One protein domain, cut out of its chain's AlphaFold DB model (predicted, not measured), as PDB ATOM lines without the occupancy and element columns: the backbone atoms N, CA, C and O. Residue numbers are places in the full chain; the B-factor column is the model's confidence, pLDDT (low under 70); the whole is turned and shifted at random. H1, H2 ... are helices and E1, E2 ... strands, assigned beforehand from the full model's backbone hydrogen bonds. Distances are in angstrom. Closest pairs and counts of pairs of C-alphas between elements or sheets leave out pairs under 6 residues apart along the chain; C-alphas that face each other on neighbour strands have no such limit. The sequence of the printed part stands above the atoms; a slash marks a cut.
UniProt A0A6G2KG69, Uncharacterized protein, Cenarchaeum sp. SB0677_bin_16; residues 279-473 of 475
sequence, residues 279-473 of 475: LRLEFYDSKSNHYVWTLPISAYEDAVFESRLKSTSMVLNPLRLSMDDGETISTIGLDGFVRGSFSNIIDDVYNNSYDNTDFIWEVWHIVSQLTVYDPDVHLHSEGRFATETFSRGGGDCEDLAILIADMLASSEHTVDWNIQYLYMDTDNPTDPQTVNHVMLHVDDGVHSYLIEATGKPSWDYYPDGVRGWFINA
ATOM      1  N   LEU A 279     207.250 193.759 251.506       66.56
ATOM      2  CA  LEU A 279     205.995 194.393 251.882       66.56
ATOM      3  C   LEU A 279     206.291 195.860 252.184       66.56
ATOM      4  O   LEU A 279     207.096 196.158 253.065       66.56
ATOM      5  N   ARG A 280     205.669 196.771 251.440       71.00
ATOM      6  CA  ARG A 280     205.826 198.216 251.603       71.00
ATOM      7  C   ARG A 280     204.472 198.825 251.917       71.00
ATOM      8  O   ARG A 280     203.543 198.714 251.119       71.00
ATOM      9  N   LEU A 281     204.390 199.464 253.074       72.06
ATOM     10  CA  LEU A 281     203.209 200.159 253.556       72.06
ATOM     11  C   LEU A 281     203.563 201.631 253.715       72.06
ATOM     12  O   LEU A 281     204.513 201.973 254.421       72.06
ATOM     13  N   GLU A 282     202.818 202.486 253.032       75.56
ATOM     14  CA  GLU A 282     202.830 203.919 253.305       75.56
ATOM     15  C   GLU A 282     201.817 204.223 254.414       75.56
ATOM     16  O   GLU A 282     200.912 203.428 254.649       75.56
ATOM     17  N   PHE A 283     201.981 205.322 255.140       78.50
ATOM     18  CA  PHE A 283     200.978 205.862 256.066       78.50
ATOM     19  C   PHE A 283     201.306 207.310 256.406       78.50
ATOM     20  O   PHE A 283     202.427 207.781 256.176       78.50
ATOM     21  N   TYR A 284     200.313 208.007 256.949       80.94
ATOM     22  CA  TYR A 284     200.426 209.405 257.327       80.94
ATOM     23  C   TYR A 284     200.169 209.586 258.818       80.94
ATOM     24  O   TYR A 284     199.334 208.895 259.399       80.94
ATOM     25  N   ASP A 285     200.883 210.516 259.437       84.00
ATOM     26  CA  ASP A 285     200.514 211.004 260.766       84.00
ATOM     27  C   ASP A 285     199.408 212.076 260.667       84.00
ATOM     28  O   ASP A 285     198.991 212.484 259.576       84.00
ATOM     29  N   SER A 286     198.941 212.579 261.810       80.69
ATOM     30  CA  SER A 286     197.857 213.567 261.878       80.69
ATOM     31  C   SER A 286     198.233 214.922 261.266       80.69
ATOM     32  O   SER A 286     197.369 215.756 260.975       80.69
ATOM     33  N   LYS A 287     199.531 215.136 261.029       86.06
ATOM     34  CA  LYS A 287     200.132 216.333 260.437       86.06
ATOM     35  C   LYS A 287     200.434 216.146 258.944       86.06
ATOM     36  O   LYS A 287     201.007 217.043 258.325       86.06
ATOM     37  N   SER A 288     200.013 215.020 258.360       78.38
ATOM     38  CA  SER A 288     200.258 214.633 256.967       78.38
ATOM     39  C   SER A 288     201.735 214.395 256.618       78.38
ATOM     40  O   SER A 288     202.101 214.438 255.440       78.38
ATOM     41  N   ASN A 289     202.595 214.127 257.605       81.88
ATOM     42  CA  ASN A 289     203.926 213.593 257.334       81.88
ATOM     43  C   ASN A 289     203.791 212.175 256.782       81.88
ATOM     44  O   ASN A 289     202.952 211.405 257.238       81.88
ATOM     45  N   HIS A 290     204.610 211.842 255.789       85.06
ATOM     46  CA  HIS A 290     204.531 210.583 255.059       85.06
ATOM     47  C   HIS A 290     205.636 209.623 255.505       85.06
ATOM     48  O   HIS A 290     206.818 209.972 255.465       85.06
ATOM     49  N   TYR A 291     205.245 208.401 255.851       86.88
ATOM     50  CA  TYR A 291     206.131 207.337 256.297       86.88
ATOM     51  C   TYR A 291     206.021 206.122 255.389       86.88
ATOM     52  O   TYR A 291     204.941 205.780 254.916       86.88
ATOM     53  N   VAL A 292     207.152 205.451 255.177       84.50
ATOM     54  CA  VAL A 292     207.244 204.247 254.351       84.50
ATOM     55  C   VAL A 292     207.845 203.135 255.194       84.50
ATOM     56  O   VAL A 292     209.064 203.051 255.355       84.50
ATOM     57  N   TRP A 293     207.000 202.257 255.718       85.75
ATOM     58  CA  TRP A 293     207.463 201.054 256.393       85.75
ATOM     59  C   TRP A 293     207.671 199.926 255.389       85.75
ATOM     60  O   TRP A 293     206.896 199.732 254.451       85.75
ATOM     61  N   THR A 294     208.755 199.182 255.583       81.56
ATOM     62  CA  THR A 294     209.122 198.060 254.725       81.56
ATOM     63  C   THR A 294     209.483 196.842 255.558       81.56
ATOM     64  O   THR A 294     210.192 196.962 256.557       81.56
ATOM     65  N   LEU A 295     209.028 195.671 255.119       77.88
ATOM     66  CA  LEU A 295     209.336 194.382 255.726       77.88
ATOM     67  C   LEU A 295     209.598 193.348 254.624       77.88
ATOM     68  O   LEU A 295     208.735 193.147 253.770       77.88
ATOM     69  N   PRO A 296     210.761 192.674 254.597       81.50
ATOM     70  CA  PRO A 296     210.982 191.572 253.667       81.50
ATOM     71  C   PRO A 296     209.905 190.496 253.828       81.50
ATOM     72  O   PRO A 296     209.594 190.114 254.956       81.50
ATOM     73  N   ILE A 297     209.380 189.965 252.721       69.88
ATOM     74  CA  ILE A 297     208.326 188.937 252.754       69.88
ATOM     75  C   ILE A 297     208.766 187.729 253.592       69.88
ATOM     76  O   ILE A 297     207.998 187.253 254.412       69.88
ATOM     77  N   SER A 298     210.029 187.302 253.501       73.38
ATOM     78  CA  SER A 298     210.540 186.201 254.330       73.38
ATOM     79  C   SER A 298     210.491 186.503 255.833       73.38
ATOM     80  O   SER A 298     210.195 185.627 256.633       73.38
ATOM     81  N   ALA A 299     210.760 187.751 256.233       76.12
ATOM     82  CA  ALA A 299     210.681 188.158 257.636       76.12
ATOM     83  C   ALA A 299     209.224 188.219 258.121       76.12
ATOM     84  O   ALA A 299     208.943 187.957 259.289       76.12
ATOM     85  N   TYR A 300     208.299 188.545 257.220       73.94
ATOM     86  CA  TYR A 300     206.867 188.475 257.475       73.94
ATOM     87  C   TYR A 300     206.381 187.026 257.633       73.94
ATOM     88  O   TYR A 300     205.710 186.714 258.615       73.94
ATOM     89  N   GLU A 301     206.780 186.128 256.727       71.44
ATOM     90  CA  GLU A 301     206.504 184.688 256.817       71.44
ATOM     91  C   GLU A 301     207.023 184.091 258.133       71.44
ATOM     92  O   GLU A 301     206.290 183.371 258.813       71.44
ATOM     93  N   ASP A 302     208.252 184.440 258.529       74.69
ATOM     94  CA  ASP A 302     208.853 184.007 259.794       74.69
ATOM     95  C   ASP A 302     208.064 184.522 261.007       74.69
ATOM     96  O   ASP A 302     207.754 183.748 261.916       74.69
ATOM     97  N   ALA A 303     207.690 185.807 261.023       70.50
ATOM     98  CA  ALA A 303     206.911 186.401 262.112       70.50
ATOM     99  C   ALA A 303     205.548 185.713 262.288       70.50
ATOM    100  O   ALA A 303     205.094 185.495 263.411       70.50
ATOM    101  N   VAL A 304     204.915 185.321 261.187       66.75
ATOM    102  CA  VAL A 304     203.618 184.633 261.182       66.75
ATOM    103  C   VAL A 304     203.767 183.181 261.613       66.75
ATOM    104  O   VAL A 304     202.968 182.671 262.400       66.75
ATOM    105  N   PHE A 305     204.797 182.490 261.129       70.44
ATOM    106  CA  PHE A 305     205.071 181.131 261.575       70.44
ATOM    107  C   PHE A 305     205.353 181.099 263.085       70.44
ATOM    108  O   PHE A 305     204.827 180.241 263.801       70.44
ATOM    109  N   GLU A 306     206.109 182.077 263.595       70.38
ATOM    110  CA  GLU A 306     206.257 182.292 265.032       70.38
ATOM    111  C   GLU A 306     204.919 182.597 265.715       70.38
ATOM    112  O   GLU A 306     204.692 182.067 266.804       70.38
ATOM    113  N   SER A 307     204.040 183.412 265.113       68.44
ATOM    114  CA  SER A 307     202.739 183.797 265.692       68.44
ATOM    115  C   SER A 307     201.888 182.569 265.975       68.44
ATOM    116  O   SER A 307     201.464 182.353 267.109       68.44
ATOM    117  N   ARG A 308     201.762 181.678 264.990       71.81
ATOM    118  CA  ARG A 308     200.982 180.440 265.113       71.81
ATOM    119  C   ARG A 308     201.604 179.453 266.099       71.81
ATOM    120  O   ARG A 308     200.889 178.848 266.901       71.81
ATOM    121  N   LEU A 309     202.933 179.309 266.106       70.62
ATOM    122  CA  LEU A 309     203.623 178.456 267.081       70.62
ATOM    123  C   LEU A 309     203.478 178.974 268.518       70.62
ATOM    124  O   LEU A 309     203.186 178.192 269.428       70.62
ATOM    125  N   LYS A 310     203.697 180.277 268.737       71.38
ATOM    126  CA  LYS A 310     203.587 180.894 270.062       71.38
ATOM    127  C   LYS A 310     202.155 180.913 270.552       71.38
ATOM    128  O   LYS A 310     201.946 180.520 271.691       71.38
ATOM    129  N   SER A 311     201.202 181.281 269.704       66.06
ATOM    130  CA  SER A 311     199.784 181.251 270.043       66.06
ATOM    131  C   SER A 311     199.358 179.852 270.498       66.06
ATOM    132  O   SER A 311     198.877 179.682 271.619       66.06
ATOM    133  N   THR A 312     199.698 178.811 269.728       66.44
ATOM    134  CA  THR A 312     199.449 177.416 270.131       66.44
ATOM    135  C   THR A 312     200.093 177.094 271.489       66.44
ATOM    136  O   THR A 312     199.491 176.441 272.344       66.44
ATOM    137  N   SER A 313     201.323 177.560 271.726       66.38
ATOM    138  CA  SER A 313     202.016 177.366 273.006       66.38
ATOM    139  C   SER A 313     201.402 178.164 274.166       66.38
ATOM    140  O   SER A 313     201.463 177.696 275.304       66.38
ATOM    141  N   MET A 314     200.849 179.350 273.916       68.69
ATOM    142  CA  MET A 314     200.196 180.215 274.905       68.69
ATOM    143  C   MET A 314     198.829 179.660 275.294       68.69
ATOM    144  O   MET A 314     198.510 179.614 276.479       68.69
ATOM    145  N   VAL A 315     198.080 179.107 274.336       63.84
ATOM    146  CA  VAL A 315     196.853 178.339 274.603       63.84
ATOM    147  C   VAL A 315     197.143 177.133 275.508       63.84
ATOM    148  O   VAL A 315     196.346 176.800 276.386       63.84
ATOM    149  N   LEU A 316     198.308 176.492 275.358       64.12
ATOM    150  CA  LEU A 316     198.733 175.393 276.235       64.12
ATOM    151  C   LEU A 316     199.199 175.856 277.628       64.12
ATOM    152  O   LEU A 316     199.086 175.084 278.583       64.12
ATOM    153  N   ASN A 317     199.705 177.084 277.761       74.69
ATOM    154  CA  ASN A 317     200.204 177.662 279.012       74.69
ATOM    155  C   ASN A 317     199.583 179.050 279.257       74.69
ATOM    156  O   ASN A 317     200.270 180.061 279.098       74.69
ATOM    157  N   PRO A 318     198.302 179.110 279.655       81.50
ATOM    158  CA  PRO A 318     197.584 180.371 279.761       81.50
ATOM    159  C   PRO A 318     198.078 181.229 280.932       81.50
ATOM    160  O   PRO A 318     198.497 180.717 281.980       81.50
ATOM    161  N   LEU A 319     197.959 182.545 280.770       87.81
ATOM    162  CA  LEU A 319     198.194 183.533 281.815       87.81
ATOM    163  C   LEU A 319     197.117 183.403 282.897       87.81
ATOM    164  O   LEU A 319     195.922 183.347 282.609       87.81
ATOM    165  N   ARG A 320     197.545 183.364 284.163       90.12
ATOM    166  CA  ARG A 320     196.650 183.279 285.324       90.12
ATOM    167  C   ARG A 320     196.644 184.588 286.096       90.12
ATOM    168  O   ARG A 320     197.667 184.986 286.650       90.12
ATOM    169  N   LEU A 321     195.476 185.208 286.172       91.12
ATOM    170  CA  LEU A 321     195.226 186.471 286.856       91.12
ATOM    171  C   LEU A 321     194.532 186.192 288.192       91.12
ATOM    172  O   LEU A 321     193.620 185.375 288.249       91.12
ATOM    173  N   SER A 322     194.992 186.819 289.277       91.19
ATOM    174  CA  SER A 322     194.433 186.608 290.624       91.19
ATOM    175  C   SER A 322     193.370 187.653 290.948       91.19
ATOM    176  O   SER A 322     193.634 188.843 290.783       91.19
ATOM    177  N   MET A 323     192.210 187.219 291.435       87.38
ATOM    178  CA  MET A 323     191.124 188.088 291.898       87.38
ATOM    179  C   MET A 323     191.292 188.479 293.376       87.38
ATOM    180  O   MET A 323     192.055 187.851 294.118       87.38
ATOM    181  N   ASP A 324     190.562 189.511 293.813       84.38
ATOM    182  CA  ASP A 324     190.609 190.030 295.193       84.38
ATOM    183  C   ASP A 324     190.137 188.991 296.238       84.38
ATOM    184  O   ASP A 324     190.573 189.017 297.391       84.38
ATOM    185  N   ASP A 325     189.274 188.052 295.843       84.62
ATOM    186  CA  ASP A 325     188.773 186.954 296.681       84.62
ATOM    187  C   ASP A 325     189.686 185.708 296.694       84.62
ATOM    188  O   ASP A 325     189.445 184.762 297.452       84.62
ATOM    189  N   GLY A 326     190.772 185.731 295.915       84.19
ATOM    190  CA  GLY A 326     191.739 184.645 295.785       84.19
ATOM    191  C   GLY A 326     191.414 183.614 294.701       84.19
ATOM    192  O   GLY A 326     192.186 182.663 294.545       84.19
ATOM    193  N   GLU A 327     190.322 183.774 293.950       88.81
ATOM    194  CA  GLU A 327     190.081 182.995 292.735       88.81
ATOM    195  C   GLU A 327     191.029 183.419 291.596       88.81
ATOM    196  O   GLU A 327     191.744 184.422 291.679       88.81
ATOM    197  N   THR A 328     191.084 182.621 290.526       90.25
ATOM    198  CA  THR A 328     191.957 182.895 289.375       90.25
ATOM    199  C   THR A 328     191.206 182.830 288.058       90.25
ATOM    200  O   THR A 328     190.559 181.819 287.780       90.25
ATOM    201  N   ILE A 329     191.402 183.841 287.214       88.50
ATOM    202  CA  ILE A 329     190.943 183.870 285.824       88.50
ATOM    203  C   ILE A 329     192.094 183.423 284.917       88.50
ATOM    204  O   ILE A 329     193.258 183.740 285.166       88.50
ATOM    205  N   SER A 330     191.773 182.658 283.875       86.88
ATOM    206  CA  SER A 330     192.730 182.192 282.870       86.88
ATOM    207  C   SER A 330     192.481 182.917 281.551       86.88
ATOM    208  O   SER A 330     191.350 182.924 281.078       86.88
ATOM    209  N   THR A 331     193.526 183.482 280.950       85.25
ATOM    210  CA  THR A 331     193.472 184.184 279.656       85.25
ATOM    211  C   THR A 331     194.761 183.953 278.855       85.25
ATOM    212  O   THR A 331     195.666 183.255 279.324       85.25
ATOM    213  N   ILE A 332     194.857 184.490 277.641       82.19
ATOM    214  CA  ILE A 332     196.098 184.494 276.858       82.19
ATOM    215  C   ILE A 332     197.088 185.516 277.431       82.19
ATOM    216  O   ILE A 332     196.707 186.610 277.840       82.19
ATOM    217  N   GLY A 333     198.365 185.141 277.505       85.88
ATOM    218  CA  GLY A 333     199.438 186.070 277.856       85.88
ATOM    219  C   GLY A 333     199.943 186.772 276.606       85.88
ATOM    220  O   GLY A 333     200.399 186.109 275.678       85.88
ATOM    221  N   LEU A 334     199.849 188.100 276.582       86.50
ATOM    222  CA  LEU A 334     200.344 188.930 275.479       86.50
ATOM    223  C   LEU A 334     201.822 189.342 275.653       86.50
ATOM    224  O   LEU A 334     202.417 189.973 274.776       86.50
ATOM    225  N   ASP A 335     202.447 188.981 276.774       80.19
ATOM    226  CA  ASP A 335     203.869 189.209 276.999       80.19
ATOM    227  C   ASP A 335     204.716 188.411 275.989       80.19
ATOM    228  O   ASP A 335     204.579 187.201 275.804       80.19
ATOM    229  N   GLY A 336     205.602 189.114 275.277       80.50
ATOM    230  CA  GLY A 336     206.470 188.521 274.256       80.50
ATOM    231  C   GLY A 336     205.960 188.601 272.813       80.50
ATOM    232  O   GLY A 336     206.614 188.024 271.929       80.50
ATOM    233  N   PHE A 337     204.858 189.317 272.566       86.25
ATOM    234  CA  PHE A 337     204.472 189.769 271.223       86.25
ATOM    235  C   PHE A 337     205.162 191.075 270.797       86.25
ATOM    236  O   PHE A 337     205.319 191.320 269.605       86.25
ATOM    237  N   VAL A 338     205.659 191.875 271.743       89.38
ATOM    238  CA  VAL A 338     206.475 193.061 271.446       89.38
ATOM    239  C   VAL A 338     207.894 192.643 271.031       89.38
ATOM    240  O   VAL A 338     208.602 191.956 271.771       89.38
ATOM    241  N   ARG A 339     208.309 193.045 269.828       87.12
ATOM    242  CA  ARG A 339     209.579 192.733 269.153       87.12
ATOM    243  C   ARG A 339     210.365 193.962 268.689       87.12
ATOM    244  O   ARG A 339     211.541 193.808 268.371       87.12
ATOM    245  N   GLY A 340     209.759 195.145 268.659       88.81
ATOM    246  CA  GLY A 340     210.390 196.341 268.106       88.81
ATOM    247  C   GLY A 340     210.336 196.378 266.574       88.81
ATOM    248  O   GLY A 340     211.319 196.733 265.926       88.81
ATOM    249  N   SER A 341     209.221 195.952 265.975       89.12
ATOM    250  CA  SER A 341     209.115 195.680 264.530       89.12
ATOM    251  C   SER A 341     209.102 196.934 263.647       89.12
ATOM    252  O   SER A 341     209.208 196.835 262.422       89.12
ATOM    253  N   PHE A 342     208.969 198.113 264.254       91.88
ATOM    254  CA  PHE A 342     208.846 199.406 263.578       91.88
ATOM    255  C   PHE A 342     210.069 200.302 263.796       91.88
ATOM    256  O   PHE A 342     210.019 201.499 263.518       91.88
ATOM    257  N   SER A 343     211.188 199.744 264.269       88.06
ATOM    258  CA  SER A 343     212.404 200.508 264.592       88.06
ATOM    259  C   SER A 343     213.005 201.255 263.392       88.06
ATOM    260  O   SER A 343     213.837 202.135 263.556       88.06
ATOM    261  N   ASN A 344     212.622 200.889 262.168       84.88
ATOM    262  CA  ASN A 344     213.043 201.544 260.929       84.88
ATOM    263  C   ASN A 344     212.301 202.852 260.623       84.88
ATOM    264  O   ASN A 344     212.744 203.569 259.732       84.88
ATOM    265  N   ILE A 345     211.178 203.132 261.290       91.00
ATOM    266  CA  ILE A 345     210.313 204.270 260.949       91.00
ATOM    267  C   ILE A 345     209.812 205.038 262.170       91.00
ATOM    268  O   ILE A 345     209.514 206.225 262.077       91.00
ATOM    269  N   ILE A 346     209.711 204.388 263.331       95.44
ATOM    270  CA  ILE A 346     209.039 204.987 264.481       95.44
ATOM    271  C   ILE A 346     209.804 206.176 265.071       95.44
ATOM    272  O   ILE A 346     209.181 207.120 265.551       95.44
ATOM    273  N   ASP A 347     211.136 206.180 264.999       96.44
ATOM    274  CA  ASP A 347     211.924 207.319 265.473       96.44
ATOM    275  C   ASP A 347     211.685 208.552 264.591       96.44
ATOM    276  O   ASP A 347     211.711 209.676 265.087       96.44
ATOM    277  N   ASP A 348     211.353 208.377 263.306       96.19
ATOM    278  CA  ASP A 348     210.917 209.491 262.460       96.19
ATOM    279  C   ASP A 348     209.545 210.021 262.906       96.19
ATOM    280  O   ASP A 348     209.323 211.232 262.885       96.19
ATOM    281  N   VAL A 349     208.627 209.154 263.353       96.19
ATOM    282  CA  VAL A 349     207.341 209.574 263.946       96.19
ATOM    283  C   VAL A 349     207.585 210.355 265.242       96.19
ATOM    284  O   VAL A 349     207.055 211.453 265.416       96.19
ATOM    285  N   TYR A 350     208.463 209.852 266.116       96.94
ATOM    286  CA  TYR A 350     208.853 210.533 267.353       96.94
ATOM    287  C   TYR A 350     209.468 211.910 267.078       96.94
ATOM    288  O   TYR A 350     209.053 212.909 267.660       96.94
ATOM    289  N   ASN A 351     210.414 211.997 266.141       96.00
ATOM    290  CA  ASN A 351     211.097 213.246 265.799       96.00
ATOM    291  C   ASN A 351     210.172 214.304 265.172       96.00
ATOM    292  O   ASN A 351     210.488 215.496 265.222       96.00
ATOM    293  N   ASN A 352     209.044 213.890 264.589       94.56
ATOM    294  CA  ASN A 352     208.005 214.785 264.072       94.56
ATOM    295  C   ASN A 352     206.928 215.138 265.115       94.56
ATOM    296  O   ASN A 352     206.020 215.923 264.821       94.56
ATOM    297  N   SER A 353     207.035 214.598 266.330       93.88
ATOM    298  CA  SER A 353     206.118 214.866 267.436       93.88
ATOM    299  C   SER A 353     206.599 216.034 268.305       93.88
ATOM    300  O   SER A 353     207.796 216.286 268.447       93.88
ATOM    301  N   TYR A 354     205.667 216.787 268.892       91.25
ATOM    302  CA  TYR A 354     205.977 217.947 269.736       91.25
ATOM    303  C   TYR A 354     206.490 217.560 271.129       91.25
ATOM    304  O   TYR A 354     207.351 218.245 271.685       91.25
ATOM    305  N   ASP A 355     205.934 216.492 271.693       90.62
ATOM    306  CA  ASP A 355     206.259 215.937 273.004       90.62
ATOM    307  C   ASP A 355     205.798 214.468 273.093       90.62
ATOM    308  O   ASP A 355     205.272 213.910 272.129       90.62
ATOM    309  N   ASN A 356     205.987 213.835 274.254       93.25
ATOM    310  CA  ASN A 356     205.612 212.438 274.486       93.25
ATOM    311  C   ASN A 356     204.109 212.173 274.297       93.25
ATOM    312  O   ASN A 356     203.733 211.099 273.831       93.25
ATOM    313  N   THR A 357     203.251 213.139 274.646       88.69
ATOM    314  CA  THR A 357     201.794 212.995 274.492       88.69
ATOM    315  C   THR A 357     201.426 213.011 273.017       88.69
ATOM    316  O   THR A 357     200.639 212.182 272.566       88.69
ATOM    317  N   ASP A 358     202.018 213.941 272.269       89.25
ATOM    318  CA  ASP A 358     201.844 214.044 270.826       89.25
ATOM    319  C   ASP A 358     202.374 212.791 270.113       89.25
ATOM    320  O   ASP A 358     201.693 212.257 269.251       89.25
ATOM    321  N   PHE A 359     203.508 212.231 270.541       95.38
ATOM    322  CA  PHE A 359     204.021 210.978 269.979       95.38
ATOM    323  C   PHE A 359     203.068 209.794 270.184       95.38
ATOM    324  O   PHE A 359     202.778 209.063 269.236       95.38
ATOM    325  N   ILE A 360     202.536 209.622 271.400       91.75
ATOM    326  CA  ILE A 360     201.522 208.594 271.681       91.75
ATOM    327  C   ILE A 360     200.290 208.802 270.790       91.75
ATOM    328  O   ILE A 360     199.752 207.836 270.246       91.75
ATOM    329  N   TRP A 361     199.864 210.057 270.621       87.12
ATOM    330  CA  TRP A 361     198.750 210.415 269.753       87.12
ATOM    331  C   TRP A 361     199.020 210.080 268.284       87.12
ATOM    332  O   TRP A 361     198.142 209.517 267.638       87.12
ATOM    333  N   GLU A 362     200.213 210.363 267.759       89.94
ATOM    334  CA  GLU A 362     200.546 210.039 266.368       89.94
ATOM    335  C   GLU A 362     200.583 208.531 266.120       89.94
ATOM    336  O   GLU A 362     200.045 208.063 265.117       89.94
ATOM    337  N   VAL A 363     201.136 207.746 267.051       92.44
ATOM    338  CA  VAL A 363     201.095 206.277 266.955       92.44
ATOM    339  C   VAL A 363     199.656 205.774 266.955       92.44
ATOM    340  O   VAL A 363     199.281 204.981 266.091       92.44
ATOM    341  N   TRP A 364     198.830 206.266 267.879       86.25
ATOM    342  CA  TRP A 364     197.410 205.927 267.911       86.25
ATOM    343  C   TRP A 364     196.700 206.341 266.617       86.25
ATOM    344  O   TRP A 364     195.924 205.565 266.068       86.25
ATOM    345  N   HIS A 365     196.997 207.527 266.082       79.81
ATOM    346  CA  HIS A 365     196.396 208.038 264.856       79.81
ATOM    347  C   HIS A 365     196.735 207.165 263.644       79.81
ATOM    348  O   HIS A 365     195.846 206.864 262.848       79.81
ATOM    349  N   ILE A 366     197.987 206.720 263.519       84.31
ATOM    350  CA  ILE A 366     198.415 205.791 262.465       84.31
ATOM    351  C   ILE A 366     197.644 204.471 262.572       84.31
ATOM    352  O   ILE A 366     197.103 203.991 261.580       84.31
ATOM    353  N   VAL A 367     197.534 203.907 263.778       82.88
ATOM    354  CA  VAL A 367     196.790 202.657 264.005       82.88
ATOM    355  C   VAL A 367     195.288 202.837 263.761       82.88
ATOM    356  O   VAL A 367     194.649 201.947 263.211       82.88
ATOM    357  N   SER A 368     194.723 204.003 264.077       72.69
ATOM    358  CA  SER A 368     193.296 204.298 263.873       72.69
ATOM    359  C   SER A 368     192.872 204.384 262.401       72.69
ATOM    360  O   SER A 368     191.681 204.339 262.106       72.69
ATOM    361  N   GLN A 369     193.830 204.520 261.478       69.81
ATOM    362  CA  GLN A 369     193.572 204.526 260.035       69.81
ATOM    363  C   GLN A 369     193.400 203.113 259.455       69.81
ATOM    364  O   GLN A 369     193.041 202.975 258.288       69.81
ATOM    365  N   LEU A 370     193.674 202.065 260.236       67.56
ATOM    366  CA  LEU A 370     193.529 200.680 259.801       67.56
ATOM    367  C   LEU A 370     192.032 200.315 259.694       67.56
ATOM    368  O   LEU A 370     191.239 200.622 260.581       67.56
ATOM    369  N   THR A 371     191.633 199.715 258.568       54.19
ATOM    370  CA  THR A 371     190.236 199.584 258.108       54.19
ATOM    371  C   THR A 371     189.467 198.381 258.666       54.19
ATOM    372  O   THR A 371     188.256 198.297 258.460       54.19
ATOM    373  N   VAL A 372     190.114 197.469 259.397       50.81
ATOM    374  CA  VAL A 372     189.495 196.234 259.905       50.81
ATOM    375  C   VAL A 372     189.402 196.268 261.434       50.81
ATOM    376  O   VAL A 372     190.350 195.934 262.141       50.81
ATOM    377  N   TYR A 373     188.237 196.643 261.961       44.75
ATOM    378  CA  TYR A 373     187.848 196.262 263.322       44.75
ATOM    379  C   TYR A 373     186.937 195.040 263.222       44.75
ATOM    380  O   TYR A 373     185.818 195.162 262.715       44.75
ATOM    381  N   ASP A 374     187.418 193.883 263.678       43.66
ATOM    382  CA  ASP A 374     186.584 192.691 263.831       43.66
ATOM    383  C   ASP A 374     185.720 192.863 265.098       43.66
ATOM    384  O   ASP A 374     186.266 193.026 266.192       43.66
ATOM    385  N   PRO A 375     184.378 192.911 264.989       35.72
ATOM    386  CA  PRO A 375     183.503 193.015 266.151       35.72
ATOM    387  C   PRO A 375     183.455 191.730 266.994       35.72
ATOM    388  O   PRO A 375     182.891 191.779 268.093       35.72
ATOM    389  N   ASP A 376     184.017 190.607 266.527       38.06
ATOM    390  CA  ASP A 376     184.154 189.392 267.330       38.06
ATOM    391  C   ASP A 376     185.271 189.578 268.365       38.06
ATOM    392  O   ASP A 376     186.400 189.112 268.230       38.06
ATOM    393  N   VAL A 377     184.921 190.260 269.459       40.75
ATOM    394  CA  VAL A 377     185.728 190.325 270.679       40.75
ATOM    395  C   VAL A 377     185.740 188.934 271.304       40.75
ATOM    396  O   VAL A 377     184.918 188.559 272.148       40.75
ATOM    397  N   HIS A 378     186.668 188.118 270.840       46.00
ATOM    398  CA  HIS A 378     186.998 186.852 271.444       46.00
ATOM    399  C   HIS A 378     188.446 186.944 271.897       46.00
ATOM    400  O   HIS A 378     189.316 186.461 271.199       46.00
ATOM    401  N   LEU A 379     188.698 187.382 273.137       46.50
ATOM    402  CA  LEU A 379     189.999 187.212 273.823       46.50
ATOM    403  C   LEU A 379     190.441 185.734 273.993       46.50
ATOM    404  O   LEU A 379     191.360 185.396 274.741       46.50
ATOM    405  N   HIS A 380     189.716 184.819 273.354       46.19
ATOM    406  CA  HIS A 380     190.039 183.415 273.164       46.19
ATOM    407  C   HIS A 380     190.643 183.143 271.777       46.19
ATOM    408  O   HIS A 380     190.944 181.984 271.478       46.19
ATOM    409  N   SER A 381     190.777 184.172 270.936       55.06
ATOM    410  CA  SER A 381     191.400 184.120 269.626       55.06
ATOM    411  C   SER A 381     192.924 184.189 269.771       55.06
ATOM    412  O   SER A 381     193.491 184.553 270.802       55.06
ATOM    413  N   GLU A 382     193.611 183.669 268.767       66.12
ATOM    414  CA  GLU A 382     195.060 183.594 268.734       66.12
ATOM    415  C   GLU A 382     195.652 185.000 268.541       66.12
ATOM    416  O   GLU A 382     195.671 185.482 267.410       66.12
ATOM    417  N   GLY A 383     196.157 185.632 269.610       69.00
ATOM    418  CA  GLY A 383     196.808 186.945 269.508       69.00
ATOM    419  C   GLY A 383     197.923 186.972 268.452       69.00
ATOM    420  O   GLY A 383     198.643 185.981 268.259       69.00
ATOM    421  N   ARG A 384     198.064 188.099 267.748       80.12
ATOM    422  CA  ARG A 384     198.960 188.242 266.588       80.12
ATOM    423  C   ARG A 384     200.130 189.174 266.864       80.12
ATOM    424  O   ARG A 384     200.081 190.068 267.700       80.12
ATOM    425  N   PHE A 385     201.228 188.977 266.131       85.44
ATOM    426  CA  PHE A 385     202.346 189.922 266.172       85.44
ATOM    427  C   PHE A 385     201.984 191.225 265.455       85.44
ATOM    428  O   PHE A 385     201.267 191.217 264.458       85.44
ATOM    429  N   ALA A 386     202.577 192.331 265.904       87.88
ATOM    430  CA  ALA A 386     202.303 193.666 265.380       87.88
ATOM    431  C   ALA A 386     202.469 193.785 263.851       87.88
ATOM    432  O   ALA A 386     201.679 194.455 263.193       87.88
ATOM    433  N   THR A 387     203.451 193.097 263.262       84.00
ATOM    434  CA  THR A 387     203.641 193.069 261.802       84.00
ATOM    435  C   THR A 387     202.489 192.386 261.065       84.00
ATOM    436  O   THR A 387     202.108 192.841 259.987       84.00
ATOM    437  N   GLU A 388     201.915 191.326 261.641       77.69
ATOM    438  CA  GLU A 388     200.737 190.639 261.107       77.69
ATOM    439  C   GLU A 388     199.531 191.583 261.152       77.69
ATOM    440  O   GLU A 388     198.947 191.860 260.104       77.69
ATOM    441  N   THR A 389     199.232 192.163 262.315       79.50
ATOM    442  CA  THR A 389     198.123 193.114 262.506       79.50
ATOM    443  C   THR A 389     198.213 194.302 261.545       79.50
ATOM    444  O   THR A 389     197.266 194.613 260.821       79.50
ATOM    445  N   PHE A 390     199.385 194.935 261.471       80.44
ATOM    446  CA  PHE A 390     199.599 196.113 260.635       80.44
ATOM    447  C   PHE A 390     199.455 195.802 259.139       80.44
ATOM    448  O   PHE A 390     198.814 196.546 258.399       80.44
ATOM    449  N   SER A 391     199.990 194.663 258.685       72.62
ATOM    450  CA  SER A 391     199.889 194.243 257.280       72.62
ATOM    451  C   SER A 391     198.452 193.973 256.820       72.62
ATOM    452  O   SER A 391     198.092 194.325 255.688       72.62
ATOM    453  N   ARG A 392     197.631 193.390 257.705       70.44
ATOM    454  CA  ARG A 392     196.231 193.026 257.445       70.44
ATOM    455  C   ARG A 392     195.308 194.235 257.434       70.44
ATOM    456  O   ARG A 392     194.201 194.136 256.925       70.44
ATOM    457  N   GLY A 393     195.773 195.379 257.930       68.19
ATOM    458  CA  GLY A 393     194.934 196.562 258.023       68.19
ATOM    459  C   GLY A 393     193.948 196.490 259.184       68.19
ATOM    460  O   GLY A 393     192.938 197.178 259.123       68.19
ATOM    461  N   GLY A 394     194.227 195.698 260.228       70.44
ATOM    462  CA  GLY A 394     193.436 195.701 261.457       70.44
ATOM    463  C   GLY A 394     193.447 194.390 262.251       70.44
ATOM    464  O   GLY A 394     194.217 193.473 261.948       70.44
ATOM    465  N   GLY A 395     192.626 194.342 263.300       70.88
ATOM    466  CA  GLY A 395     192.587 193.289 264.318       70.88
ATOM    467  C   GLY A 395     191.583 193.601 265.436       70.88
ATOM    468  O   GLY A 395     190.889 194.619 265.393       70.88
ATOM    469  N   ASP A 396     191.503 192.713 266.420       73.75
ATOM    470  CA  ASP A 396     190.708 192.875 267.643       73.75
ATOM    471  C   ASP A 396     191.454 193.709 268.713       73.75
ATOM    472  O   ASP A 396     192.462 194.373 268.439       73.75
ATOM    473  N   CYS A 397     190.922 193.761 269.941       80.19
ATOM    474  CA  CYS A 397     191.465 194.620 270.996       80.19
ATOM    475  C   CYS A 397     192.892 194.239 271.406       80.19
ATOM    476  O   CYS A 397     193.731 195.119 271.612       80.19
ATOM    477  N   GLU A 398     193.187 192.944 271.472       84.81
ATOM    478  CA  GLU A 398     194.501 192.417 271.791       84.81
ATOM    479  C   GLU A 398     195.500 192.692 270.669       84.81
ATOM    480  O   GLU A 398     196.593 193.187 270.948       84.81
ATOM    481  N   ASP A 399     195.118 192.464 269.411       84.31
ATOM    482  CA  ASP A 399     195.982 192.673 268.252       84.31
ATOM    483  C   ASP A 399     196.392 194.143 268.117       84.31
ATOM    484  O   ASP A 399     197.564 194.459 267.870       84.31
ATOM    485  N   LEU A 400     195.441 195.061 268.305       84.94
ATOM    486  CA  LEU A 400     195.694 196.499 268.229       84.94
ATOM    487  C   LEU A 400     196.487 196.998 269.445       84.94
ATOM    488  O   LEU A 400     197.374 197.844 269.294       84.94
ATOM    489  N   ALA A 401     196.248 196.446 270.641       90.56
ATOM    490  CA  ALA A 401     197.057 196.754 271.819       90.56
ATOM    491  C   ALA A 401     198.510 196.281 271.645       90.56
ATOM    492  O   ALA A 401     199.439 197.013 271.996       90.56
ATOM    493  N   ILE A 402     198.727 195.090 271.071       91.62
ATOM    494  CA  ILE A 402     200.058 194.587 270.708       91.62
ATOM    495  C   ILE A 402     200.720 195.515 269.697       91.62
ATOM    496  O   ILE A 402     201.884 195.867 269.878       91.62
ATOM    497  N   LEU A 403     199.991 195.929 268.660       91.69
ATOM    498  CA  LEU A 403     200.509 196.811 267.621       91.69
ATOM    499  C   LEU A 403     200.974 198.157 268.188       91.69
ATOM    500  O   LEU A 403     202.123 198.540 267.965       91.69
ATOM    501  N   ILE A 404     200.134 198.845 268.966       93.56
ATOM    502  CA  ILE A 404     200.509 200.124 269.591       93.56
ATOM    503  C   ILE A 404     201.691 199.921 270.547       93.56
ATOM    504  O   ILE A 404     202.647 200.699 270.512       93.56
ATOM    505  N   ALA A 405     201.665 198.870 271.375       95.25
ATOM    506  CA  ALA A 405     202.761 198.567 272.293       95.25
ATOM    507  C   ALA A 405     204.082 198.333 271.551       95.25
ATOM    508  O   ALA A 405     205.118 198.838 271.979       95.25
ATOM    509  N   ASP A 406     204.049 197.597 270.439       94.94
ATOM    510  CA  ASP A 406     205.223 197.304 269.627       94.94
ATOM    511  C   ASP A 406     205.764 198.546 268.929       94.94
ATOM    512  O   ASP A 406     206.973 198.772 268.950       94.94
ATOM    513  N   MET A 407     204.887 199.383 268.369       95.06
ATOM    514  CA  MET A 407     205.270 200.662 267.778       95.06
ATOM    515  C   MET A 407     205.936 201.552 268.825       95.06
ATOM    516  O   MET A 407     207.092 201.924 268.645       95.06
ATOM    517  N   LEU A 408     205.287 201.808 269.964       96.25
ATOM    518  CA  LEU A 408     205.878 202.615 271.036       96.25
ATOM    519  C   LEU A 408     207.209 202.029 271.511       96.25
ATOM    520  O   LEU A 408     208.186 202.760 271.644       96.25
ATOM    521  N   ALA A 409     207.273 200.712 271.723       95.19
ATOM    522  CA  ALA A 409     208.476 200.045 272.201       95.19
ATOM    523  C   ALA A 409     209.606 199.964 271.165       95.19
ATOM    524  O   ALA A 409     210.741 199.704 271.565       95.19
ATOM    525  N   SER A 410     209.307 200.172 269.879       95.44
ATOM    526  CA  SER A 410     210.283 200.172 268.787       95.44
ATOM    527  C   SER A 410     211.189 201.405 268.795       95.44
ATOM    528  O   SER A 410     212.238 201.364 268.153       95.44
ATOM    529  N   SER A 411     210.789 202.491 269.467       96.25
ATOM    530  CA  SER A 411     211.557 203.738 269.481       96.25
ATOM    531  C   SER A 411     212.685 203.696 270.505       96.25
ATOM    532  O   SER A 411     212.498 203.261 271.645       96.25
ATOM    533  N   GLU A 412     213.855 204.222 270.142       95.62
ATOM    534  CA  GLU A 412     214.967 204.354 271.090       95.62
ATOM    535  C   GLU A 412     214.680 205.369 272.211       95.62
ATOM    536  O   GLU A 412     215.311 205.329 273.270       95.62
ATOM    537  N   HIS A 413     213.694 206.249 272.011       95.44
ATOM    538  CA  HIS A 413     213.303 207.290 272.958       95.44
ATOM    539  C   HIS A 413     212.371 206.807 274.075       95.44
ATOM    540  O   HIS A 413     212.155 207.541 275.035       95.44
ATOM    541  N   THR A 414     211.836 205.584 273.983       95.31
ATOM    542  CA  THR A 414     210.868 205.033 274.950       95.31
ATOM    543  C   THR A 414     211.440 203.876 275.771       95.31
ATOM    544  O   THR A 414     210.711 203.101 276.398       95.31
ATOM    545  N   VAL A 415     212.759 203.672 275.750       92.62
ATOM    546  CA  VAL A 415     213.420 202.541 276.431       92.62
ATOM    547  C   VAL A 415     213.195 202.527 277.947       92.62
ATOM    548  O   VAL A 415     213.212 201.460 278.557       92.62
ATOM    549  N   ASP A 416     212.951 203.687 278.548       94.06
ATOM    550  CA  ASP A 416     212.668 203.882 279.970       94.06
ATOM    551  C   ASP A 416     211.170 203.969 280.299       94.06
ATOM    552  O   ASP A 416     210.812 203.988 281.477       94.06
ATOM    553  N   TRP A 417     210.296 203.958 279.289       95.62
ATOM    554  CA  TRP A 417     208.850 203.966 279.493       95.62
ATOM    555  C   TRP A 417     208.366 202.625 280.044       95.62
ATOM    556  O   TRP A 417     208.827 201.549 279.643       95.62
ATOM    557  N   ASN A 418     207.382 202.689 280.937       95.56
ATOM    558  CA  ASN A 418     206.671 201.523 281.437       95.56
ATOM    559  C   ASN A 418     205.396 201.308 280.607       95.56
ATOM    560  O   ASN A 418     204.398 202.003 280.788       95.56
ATOM    561  N   ILE A 419     205.454 200.343 279.687       95.81
ATOM    562  CA  ILE A 419     204.365 199.979 278.769       95.81
ATOM    563  C   ILE A 419     203.754 198.660 279.251       95.81
ATOM    564  O   ILE A 419     204.449 197.648 279.357       95.81
ATOM    565  N   GLN A 420     202.460 198.661 279.562       95.62
ATOM    566  CA  GLN A 420     201.764 197.521 280.159       95.62
ATOM    567  C   GLN A 420     200.416 197.275 279.483       95.62
ATOM    568  O   GLN A 420     199.673 198.212 279.218       95.62
ATOM    569  N   TYR A 421     200.061 196.012 279.282       94.00
ATOM    570  CA  TYR A 421     198.698 195.612 278.956       94.00
ATOM    571  C   TYR A 421     197.824 195.694 280.207       94.00
ATOM    572  O   TYR A 421     198.200 195.169 281.259       94.00
ATOM    573  N   LEU A 422     196.663 196.331 280.086       93.31
ATOM    574  CA  LEU A 422     195.611 196.362 281.093       93.31
ATOM    575  C   LEU A 422     194.500 195.400 280.668       93.31
ATOM    576  O   LEU A 422     193.679 195.734 279.819       93.31
ATOM    577  N   TYR A 423     194.474 194.217 281.277       92.19
ATOM    578  CA  TYR A 423     193.373 193.265 281.129       92.19
ATOM    579  C   TYR A 423     192.221 193.720 282.017       92.19
ATOM    580  O   TYR A 423     192.422 193.908 283.224       92.19
ATOM    581  N   MET A 424     191.034 193.896 281.443       90.25
ATOM    582  CA  MET A 424     189.892 194.448 282.162       90.25
ATOM    583  C   MET A 424     188.562 193.794 281.788       90.25
ATOM    584  O   MET A 424     188.449 193.007 280.844       90.25
ATOM    585  N   ASP A 425     187.564 194.152 282.585       89.31
ATOM    586  CA  ASP A 425     186.165 193.795 282.427       89.31
ATOM    587  C   ASP A 425     185.395 195.077 282.092       89.31
ATOM    588  O   ASP A 425     185.174 195.917 282.967       89.31
ATOM    589  N   THR A 426     185.032 195.277 280.828       84.69
ATOM    590  CA  THR A 426     184.265 196.457 280.399       84.69
ATOM    591  C   THR A 426     182.846 196.461 280.958       84.69
ATOM    592  O   THR A 426     182.274 197.537 281.134       84.69
ATOM    593  N   ASP A 427     182.300 195.294 281.320       86.50
ATOM    594  CA  ASP A 427     180.993 195.189 281.967       86.50
ATOM    595  C   ASP A 427     181.082 195.574 283.458       86.50
ATOM    596  O   ASP A 427     180.119 196.101 284.023       86.50
ATOM    597  N   ASN A 428     182.245 195.363 284.097       88.62
ATOM    598  CA  ASN A 428     182.505 195.655 285.515       88.62
ATOM    599  C   ASN A 428     183.837 196.411 285.740       88.62
ATOM    600  O   ASN A 428     184.731 195.917 286.434       88.62
ATOM    601  N   PRO A 429     183.984 197.655 285.245       86.88
ATOM    602  CA  PRO A 429     185.279 198.340 285.142       86.88
ATOM    603  C   PRO A 429     185.950 198.669 286.483       86.88
ATOM    604  O   PRO A 429     187.144 198.942 286.518       86.88
ATOM    605  N   THR A 430     185.218 198.650 287.601       90.75
ATOM    606  CA  THR A 430     185.766 198.899 288.950       90.75
ATOM    607  C   THR A 430     185.798 197.657 289.841       90.75
ATOM    608  O   THR A 430     186.361 197.716 290.937       90.75
ATOM    609  N   ASP A 431     185.240 196.537 289.387       89.50
ATOM    610  CA  ASP A 431     185.214 195.267 290.123       89.50
ATOM    611  C   ASP A 431     185.264 194.074 289.151       89.50
ATOM    612  O   ASP A 431     184.259 193.380 288.977       89.50
ATOM    613  N   PRO A 432     186.405 193.864 288.462       89.69
ATOM    614  CA  PRO A 432     186.497 192.916 287.356       89.69
ATOM    615  C   PRO A 432     186.167 191.482 287.775       89.69
ATOM    616  O   PRO A 432     186.764 190.957 288.714       89.69
ATOM    617  N   GLN A 433     185.254 190.839 287.046       88.19
ATOM    618  CA  GLN A 433     184.832 189.450 287.276       88.19
ATOM    619  C   GLN A 433     185.305 188.512 286.160       88.19
ATOM    620  O   GLN A 433     185.429 187.303 286.353       88.19
ATOM    621  N   THR A 434     185.555 189.066 284.977       88.56
ATOM    622  CA  THR A 434     186.085 188.358 283.812       88.56
ATOM    623  C   THR A 434     187.148 189.209 283.112       88.56
ATOM    624  O   THR A 434     187.469 190.310 283.551       88.56
ATOM    625  N   VAL A 435     187.717 188.696 282.025       88.06
ATOM    626  CA  VAL A 435     188.463 189.509 281.064       88.06
ATOM    627  C   VAL A 435     187.716 189.448 279.741       88.06
ATOM    628  O   VAL A 435     187.561 188.369 279.173       88.06
ATOM    629  N   ASN A 436     187.244 190.598 279.274       83.94
ATOM    630  CA  ASN A 436     186.575 190.745 277.981       83.94
ATOM    631  C   ASN A 436     187.213 191.848 277.115       83.94
ATOM    632  O   ASN A 436     186.790 192.024 275.979       83.94
ATOM    633  N   HIS A 437     188.223 192.563 277.631       87.00
ATOM    634  CA  HIS A 437     188.918 193.618 276.899       87.00
ATOM    635  C   HIS A 437     190.369 193.816 277.356       87.00
ATOM    636  O   HIS A 437     190.720 193.516 278.507       87.00
ATOM    637  N   VAL A 438     191.204 194.366 276.469       88.12
ATOM    638  CA  VAL A 438     192.586 194.769 276.763       88.12
ATOM    639  C   VAL A 438     192.833 196.203 276.291       88.12
ATOM    640  O   VAL A 438     192.638 196.530 275.126       88.12
ATOM    641  N   MET A 439     193.327 197.045 277.201       88.69
ATOM    642  CA  MET A 439     193.832 198.390 276.902       88.69
ATOM    643  C   MET A 439     195.354 198.449 277.057       88.69
ATOM    644  O   MET A 439     195.972 197.553 277.643       88.69
ATOM    645  N   LEU A 440     195.966 199.546 276.609       91.56
ATOM    646  CA  LEU A 440     197.376 199.822 276.870       91.56
ATOM    647  C   LEU A 440     197.533 200.908 277.938       91.56
ATOM    648  O   LEU A 440     196.967 201.993 277.833       91.56
ATOM    649  N   HIS A 441     198.334 200.629 278.960       93.50
ATOM    650  CA  HIS A 441     198.806 201.607 279.929       93.50
ATOM    651  C   HIS A 441     200.246 202.003 279.599       93.50
ATOM    652  O   HIS A 441     201.115 201.140 279.464       93.50
ATOM    653  N   VAL A 442     200.502 203.303 279.496       94.75
ATOM    654  CA  VAL A 442     201.830 203.854 279.205       94.75
ATOM    655  C   VAL A 442     202.182 204.882 280.266       94.75
ATOM    656  O   VAL A 442     201.422 205.815 280.495       94.75
ATOM    657  N   ASP A 443     203.335 204.716 280.901       94.81
ATOM    658  CA  ASP A 443     203.918 205.689 281.824       94.81
ATOM    659  C   ASP A 443     205.291 206.114 281.288       94.81
ATOM    660  O   ASP A 443     206.202 205.288 281.158       94.81
ATOM    661  N   ASP A 444     205.414 207.394 280.931       93.50
ATOM    662  CA  ASP A 444     206.627 207.998 280.359       93.50
ATOM    663  C   ASP A 444     207.572 208.579 281.437       93.50
ATOM    664  O   ASP A 444     208.530 209.291 281.128       93.50
ATOM    665  N   GLY A 445     207.289 208.316 282.718       91.19
ATOM    666  CA  GLY A 445     207.990 208.860 283.880       91.19
ATOM    667  C   GLY A 445     207.497 210.241 284.333       91.19
ATOM    668  O   GLY A 445     207.915 210.719 285.394       91.19
ATOM    669  N   VAL A 446     206.612 210.884 283.564       89.31
ATOM    670  CA  VAL A 446     206.012 212.197 283.862       89.31
ATOM    671  C   VAL A 446     204.488 212.100 283.953       89.31
ATOM    672  O   VAL A 446     203.881 212.672 284.862       89.31
ATOM    673  N   HIS A 447     203.879 211.365 283.033       89.44
ATOM    674  CA  HIS A 447     202.451 211.177 282.855       89.44
ATOM    675  C   HIS A 447     202.129 209.691 282.697       89.44
ATOM    676  O   HIS A 447     202.946 208.891 282.250       89.44
ATOM    677  N   SER A 448     200.889 209.345 283.037       88.94
ATOM    678  CA  SER A 448     200.316 208.017 282.842       88.94
ATOM    679  C   SER A 448     199.114 208.138 281.910       88.94
ATOM    680  O   SER A 448     198.260 209.014 282.090       88.94
ATOM    681  N   TYR A 449     199.074 207.270 280.906       88.62
ATOM    682  CA  TYR A 449     198.091 207.242 279.834       88.62
ATOM    683  C   TYR A 449     197.399 205.883 279.810       88.62
ATOM    684  O   TYR A 449     198.047 204.845 279.952       88.62
ATOM    685  N   LEU A 450     196.085 205.894 279.590       87.81
ATOM    686  CA  LEU A 450     195.315 204.720 279.191       87.81
ATOM    687  C   LEU A 450     194.886 204.925 277.743       87.81
ATOM    688  O   LEU A 450     194.265 205.937 277.420       87.81
ATOM    689  N   ILE A 451     195.255 203.984 276.887       85.81
ATOM    690  CA  ILE A 451     195.053 204.055 275.446       85.81
ATOM    691  C   ILE A 451     194.081 202.946 275.063       85.81
ATOM    692  O   ILE A 451     194.362 201.761 275.260       85.81
ATOM    693  N   GLU A 452     192.941 203.357 274.512       81.75
ATOM    694  CA  GLU A 452     191.994 202.452 273.871       81.75
ATOM    695  C   GLU A 452     192.468 202.160 272.446       81.75
ATOM    696  O   GLU A 452     192.573 203.071 271.620       81.75
ATOM    697  N   ALA A 453     192.774 200.896 272.167       75.06
ATOM    698  CA  ALA A 453     193.395 200.491 270.913       75.06
ATOM    699  C   ALA A 453     192.373 200.249 269.787       75.06
ATOM    700  O   ALA A 453     192.748 200.287 268.623       75.06
ATOM    701  N   THR A 454     191.090 200.050 270.119       65.25
ATOM    702  CA  THR A 454     190.042 199.608 269.174       65.25
ATOM    703  C   THR A 454     189.356 200.705 268.355       65.25
ATOM    704  O   THR A 454     188.539 200.400 267.493       65.25
ATOM    705  N   GLY A 455     189.681 201.979 268.588       52.53
ATOM    706  CA  GLY A 455     189.378 203.078 267.667       52.53
ATOM    707  C   GLY A 455     187.948 203.128 267.099       52.53
ATOM    708  O   GLY A 455     187.742 202.934 265.905       52.53
ATOM    709  N   LYS A 456     186.957 203.534 267.902       43.50
ATOM    710  CA  LYS A 456     185.794 204.290 267.394       43.50
ATOM    711  C   LYS A 456     185.637 205.579 268.205       43.50
ATOM    712  O   LYS A 456     186.004 205.605 269.374       43.50
ATOM    713  N   PRO A 457     185.092 206.667 267.626       42.19
ATOM    714  CA  PRO A 457     184.996 207.990 268.264       42.19
ATOM    715  C   PRO A 457     184.075 208.052 269.502       42.19
ATOM    716  O   PRO A 457     183.795 209.144 270.008       42.19
ATOM    717  N   SER A 458     183.576 206.918 269.996       40.41
ATOM    718  CA  SER A 458     182.943 206.828 271.306       40.41
ATOM    719  C   SER A 458     184.025 206.814 272.378       40.41
ATOM    720  O   SER A 458     184.744 205.839 272.553       40.41
ATOM    721  N   TRP A 459     184.136 207.923 273.101       45.31
ATOM    722  CA  TRP A 459     184.898 207.969 274.337       45.31
ATOM    723  C   TRP A 459     184.200 207.072 275.356       45.31
ATOM    724  O   TRP A 459     183.144 207.451 275.873       45.31
ATOM    725  N   ASP A 460     184.783 205.916 275.656       56.47
ATOM    726  CA  ASP A 460     184.354 205.145 276.813       56.47
ATOM    727  C   ASP A 460     184.788 205.898 278.067       56.47
ATOM    728  O   ASP A 460     185.965 206.040 278.406       56.47
ATOM    729  N   TYR A 461     183.796 206.510 278.707       62.66
ATOM    730  CA  TYR A 461     184.002 207.331 279.881       62.66
ATOM    731  C   TYR A 461     183.838 206.471 281.131       62.66
ATOM    732  O   TYR A 461     182.723 206.076 281.473       62.66
ATOM    733  N   TYR A 462     184.949 206.236 281.832       69.25
ATOM    734  CA  TYR A 462     185.004 205.525 283.111       69.25
ATOM    735  C   TYR A 462     185.179 206.525 284.276       69.25
ATOM    736  O   TYR A 462     186.291 206.692 284.783       69.25
ATOM    737  N   PRO A 463     184.117 207.240 284.709       66.00
ATOM    738  CA  PRO A 463     184.212 208.297 285.728       66.00
ATOM    739  C   PRO A 463     184.736 207.806 287.076       66.00
ATOM    740  O   PRO A 463     185.381 208.563 287.799       66.00
ATOM    741  N   ASP A 464     184.455 206.545 287.400       76.88
ATOM    742  CA  ASP A 464     184.812 205.917 288.670       76.88
ATOM    743  C   ASP A 464     186.188 205.220 288.618       76.88
ATOM    744  O   ASP A 464     186.622 204.615 289.599       76.88
ATOM    745  N   GLY A 465     186.900 205.354 287.492       78.81
ATOM    746  CA  GLY A 465     188.188 204.719 287.224       78.81
ATOM    747  C   GLY A 465     188.065 203.307 286.647       78.81
ATOM    748  O   GLY A 465     186.979 202.737 286.569       78.81
ATOM    749  N   VAL A 466     189.209 202.750 286.242       84.81
ATOM    750  CA  VAL A 466     189.333 201.379 285.727       84.81
ATOM    751  C   VAL A 466     190.250 200.582 286.656       84.81
ATOM    752  O   VAL A 466     191.331 201.047 287.025       84.81
ATOM    753  N   ARG A 467     189.818 199.384 287.050       89.81
ATOM    754  CA  ARG A 467     190.622 198.360 287.724       89.81
ATOM    755  C   ARG A 467     190.806 197.176 286.782       89.81
ATOM    756  O   ARG A 467     189.947 196.875 285.964       89.81
ATOM    757  N   GLY A 468     191.933 196.498 286.926       91.75
ATOM    758  CA  GLY A 468     192.278 195.345 286.110       91.75
ATOM    759  C   GLY A 468     193.670 194.837 286.450       91.75
ATOM    760  O   GLY A 468     194.245 195.198 287.483       91.75
ATOM    761  N   TRP A 469     194.214 194.008 285.567       93.69
ATOM    762  CA  TRP A 469     195.535 193.412 285.732       93.69
ATOM    763  C   TRP A 469     196.528 194.043 284.764       93.69
ATOM    764  O   TRP A 469     196.345 193.981 283.553       93.69
ATOM    765  N   PHE A 470     197.592 194.629 285.315       93.69
ATOM    766  CA  PHE A 470     198.650 195.288 284.554       93.69
ATOM    767  C   PHE A 470     199.818 194.327 284.338       93.69
ATOM    768  O   PHE A 470     200.489 193.937 285.297       93.69
ATOM    769  N   ILE A 471     200.082 193.967 283.086       93.62
ATOM    770  CA  ILE A 471     201.142 193.033 282.694       93.62
ATOM    771  C   ILE A 471     202.126 193.767 281.790       93.62
ATOM    772  O   ILE A 471     201.706 194.478 280.887       93.62
ATOM    773  N   ASN A 472     203.430 193.635 282.033       93.88
ATOM    774  CA  ASN A 472     204.433 194.323 281.215       93.88
ATOM    775  C   ASN A 472     204.369 193.836 279.759       93.88
ATOM    776  O   ASN A 472     204.318 192.632 279.515       93.88
ATOM    777  N   ALA A 473     204.370 194.773 278.811       90.31
ATOM    778  CA  ALA A 473     204.369 194.450 277.389       90.31
ATOM    779  C   ALA A 473     205.761 194.015 276.896       90.31
ATOM    780  O   ALA A 473     205.878 193.182 275.995       90.31
TER     781      ALA A 473
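This is residues 279 to 473 of the 475 residues of an uncharacterized protein of Cenarchaeum sp. SB0677_bin_16 (UniProt A0A6G2KG69). What does a first look show? The printed part begins with a long arc, made of the hairpin E1 E2, the helix H1 and the hairpin E3 E4, which wraps round one side of a body. In that body helix H5 packs over one face of a strongly twisted sheet of four strands, H3 and H4 pack on H5, and H2 makes a helical hairpin with H3. What are the counts and the size? The printed part has 195 residues, with five named helices and eight named strands in the order E1 E2 H1 E3 E4 H2 H3 H4 H5 E5 E6 E7 E8, and its class is mixed, helices and strands. The largest sheet runs E7 E6 E5 E8, all antiparallel. The whole is compact, with a radius of gyration of the C-alphas of 16.4 A, and spans 49 by 38 by 31 A.

What does the first stretch build? E1, residues 279 to 284, and E2, residues 290 to 296, form an antiparallel hairpin, with N 281 and O 293 within hydrogen-bond range at 2.9 A. H1, residues 297 to 316, follows by a tight link. Another tight link leads to the antiparallel hairpin of E3, residues 319 to 322, and E4, residues 328 to 331, where N 321 and O 329 are 2.8 A apart. How do the helices meet? H2, residues 346 to 351, and H3, residues 356 to 368, touch at the C-alphas of Tyr 350 and Phe 359, their closest, 5.5 A apart. H4, residues 386 to 392, touches residues 300 to 304 of H1 alone, at a steep tilt of 67 degrees, with the C-alphas of Val 304 and Glu 388 closest at 6.7 A. The hub is H5, residues 397 to 410: it touches H4 (Ala 386 and Leu 403, closest C-alphas, 4.3 A) and H3 (Val 363 and Ile 404, 6.7 A), and only just H2, with 3 pairs of C-alphas within 8 A. How is the largest sheet made? E5, residues 418 to 424, E6, residues 437 to 443, and E7, residues 448 to 451, form a meander, each strand the antiparallel neighbour of the one before; with E8, residues 469 to 472, beside E5 they form a Greek key, the first strand the antiparallel neighbour of the fourth. N 420 and O 441 are 2.8 A apart, N 442 and O 449 2.9 A, and N 421 and O 471 2.8 A, each within hydrogen-bond range. What is on that sheet? H5 is on one face, making two layers, a helix layer and a sheet; its height over the sheet is 9.0 A, and it lies over E6, along the strands, at 5 degrees on the local plane. H3 only grazes the sheet, with its residues 357 to 364. In each of the five helices every O i to N i+4 pair is within hydrogen-bond range.

Where does the printed part start? E1 begins at C-alpha 279, (205.995, 194.393, 251.882), and is 16.9 A long; E2 measures 20.1 A. Which other elements are long? H1 is 28.8 A from first to last C-alpha, ending at C-alpha 316, (198.733, 175.393, 276.235). H3 is 18.2 A, H5 19.7 A, E5 18.2 A and E6 19.9 A. Where does the last strand end? E8 ends at C-alpha 472, (204.433, 194.323, 281.215).

How far does it reach? The two C-alphas farthest apart, those of His 290 and Asp 325, are 50.4 A apart. Is it continuous? The printed part has no cut, and its long links are E4 to H2, H3 to H4, E5 to E6 and E7 to E8. Where is confidence low? The mean pLDDT of the printed part is 81.0, and 36 residues are under 70, among them residues 311 to 316, 369 to 383 and 454 to 463.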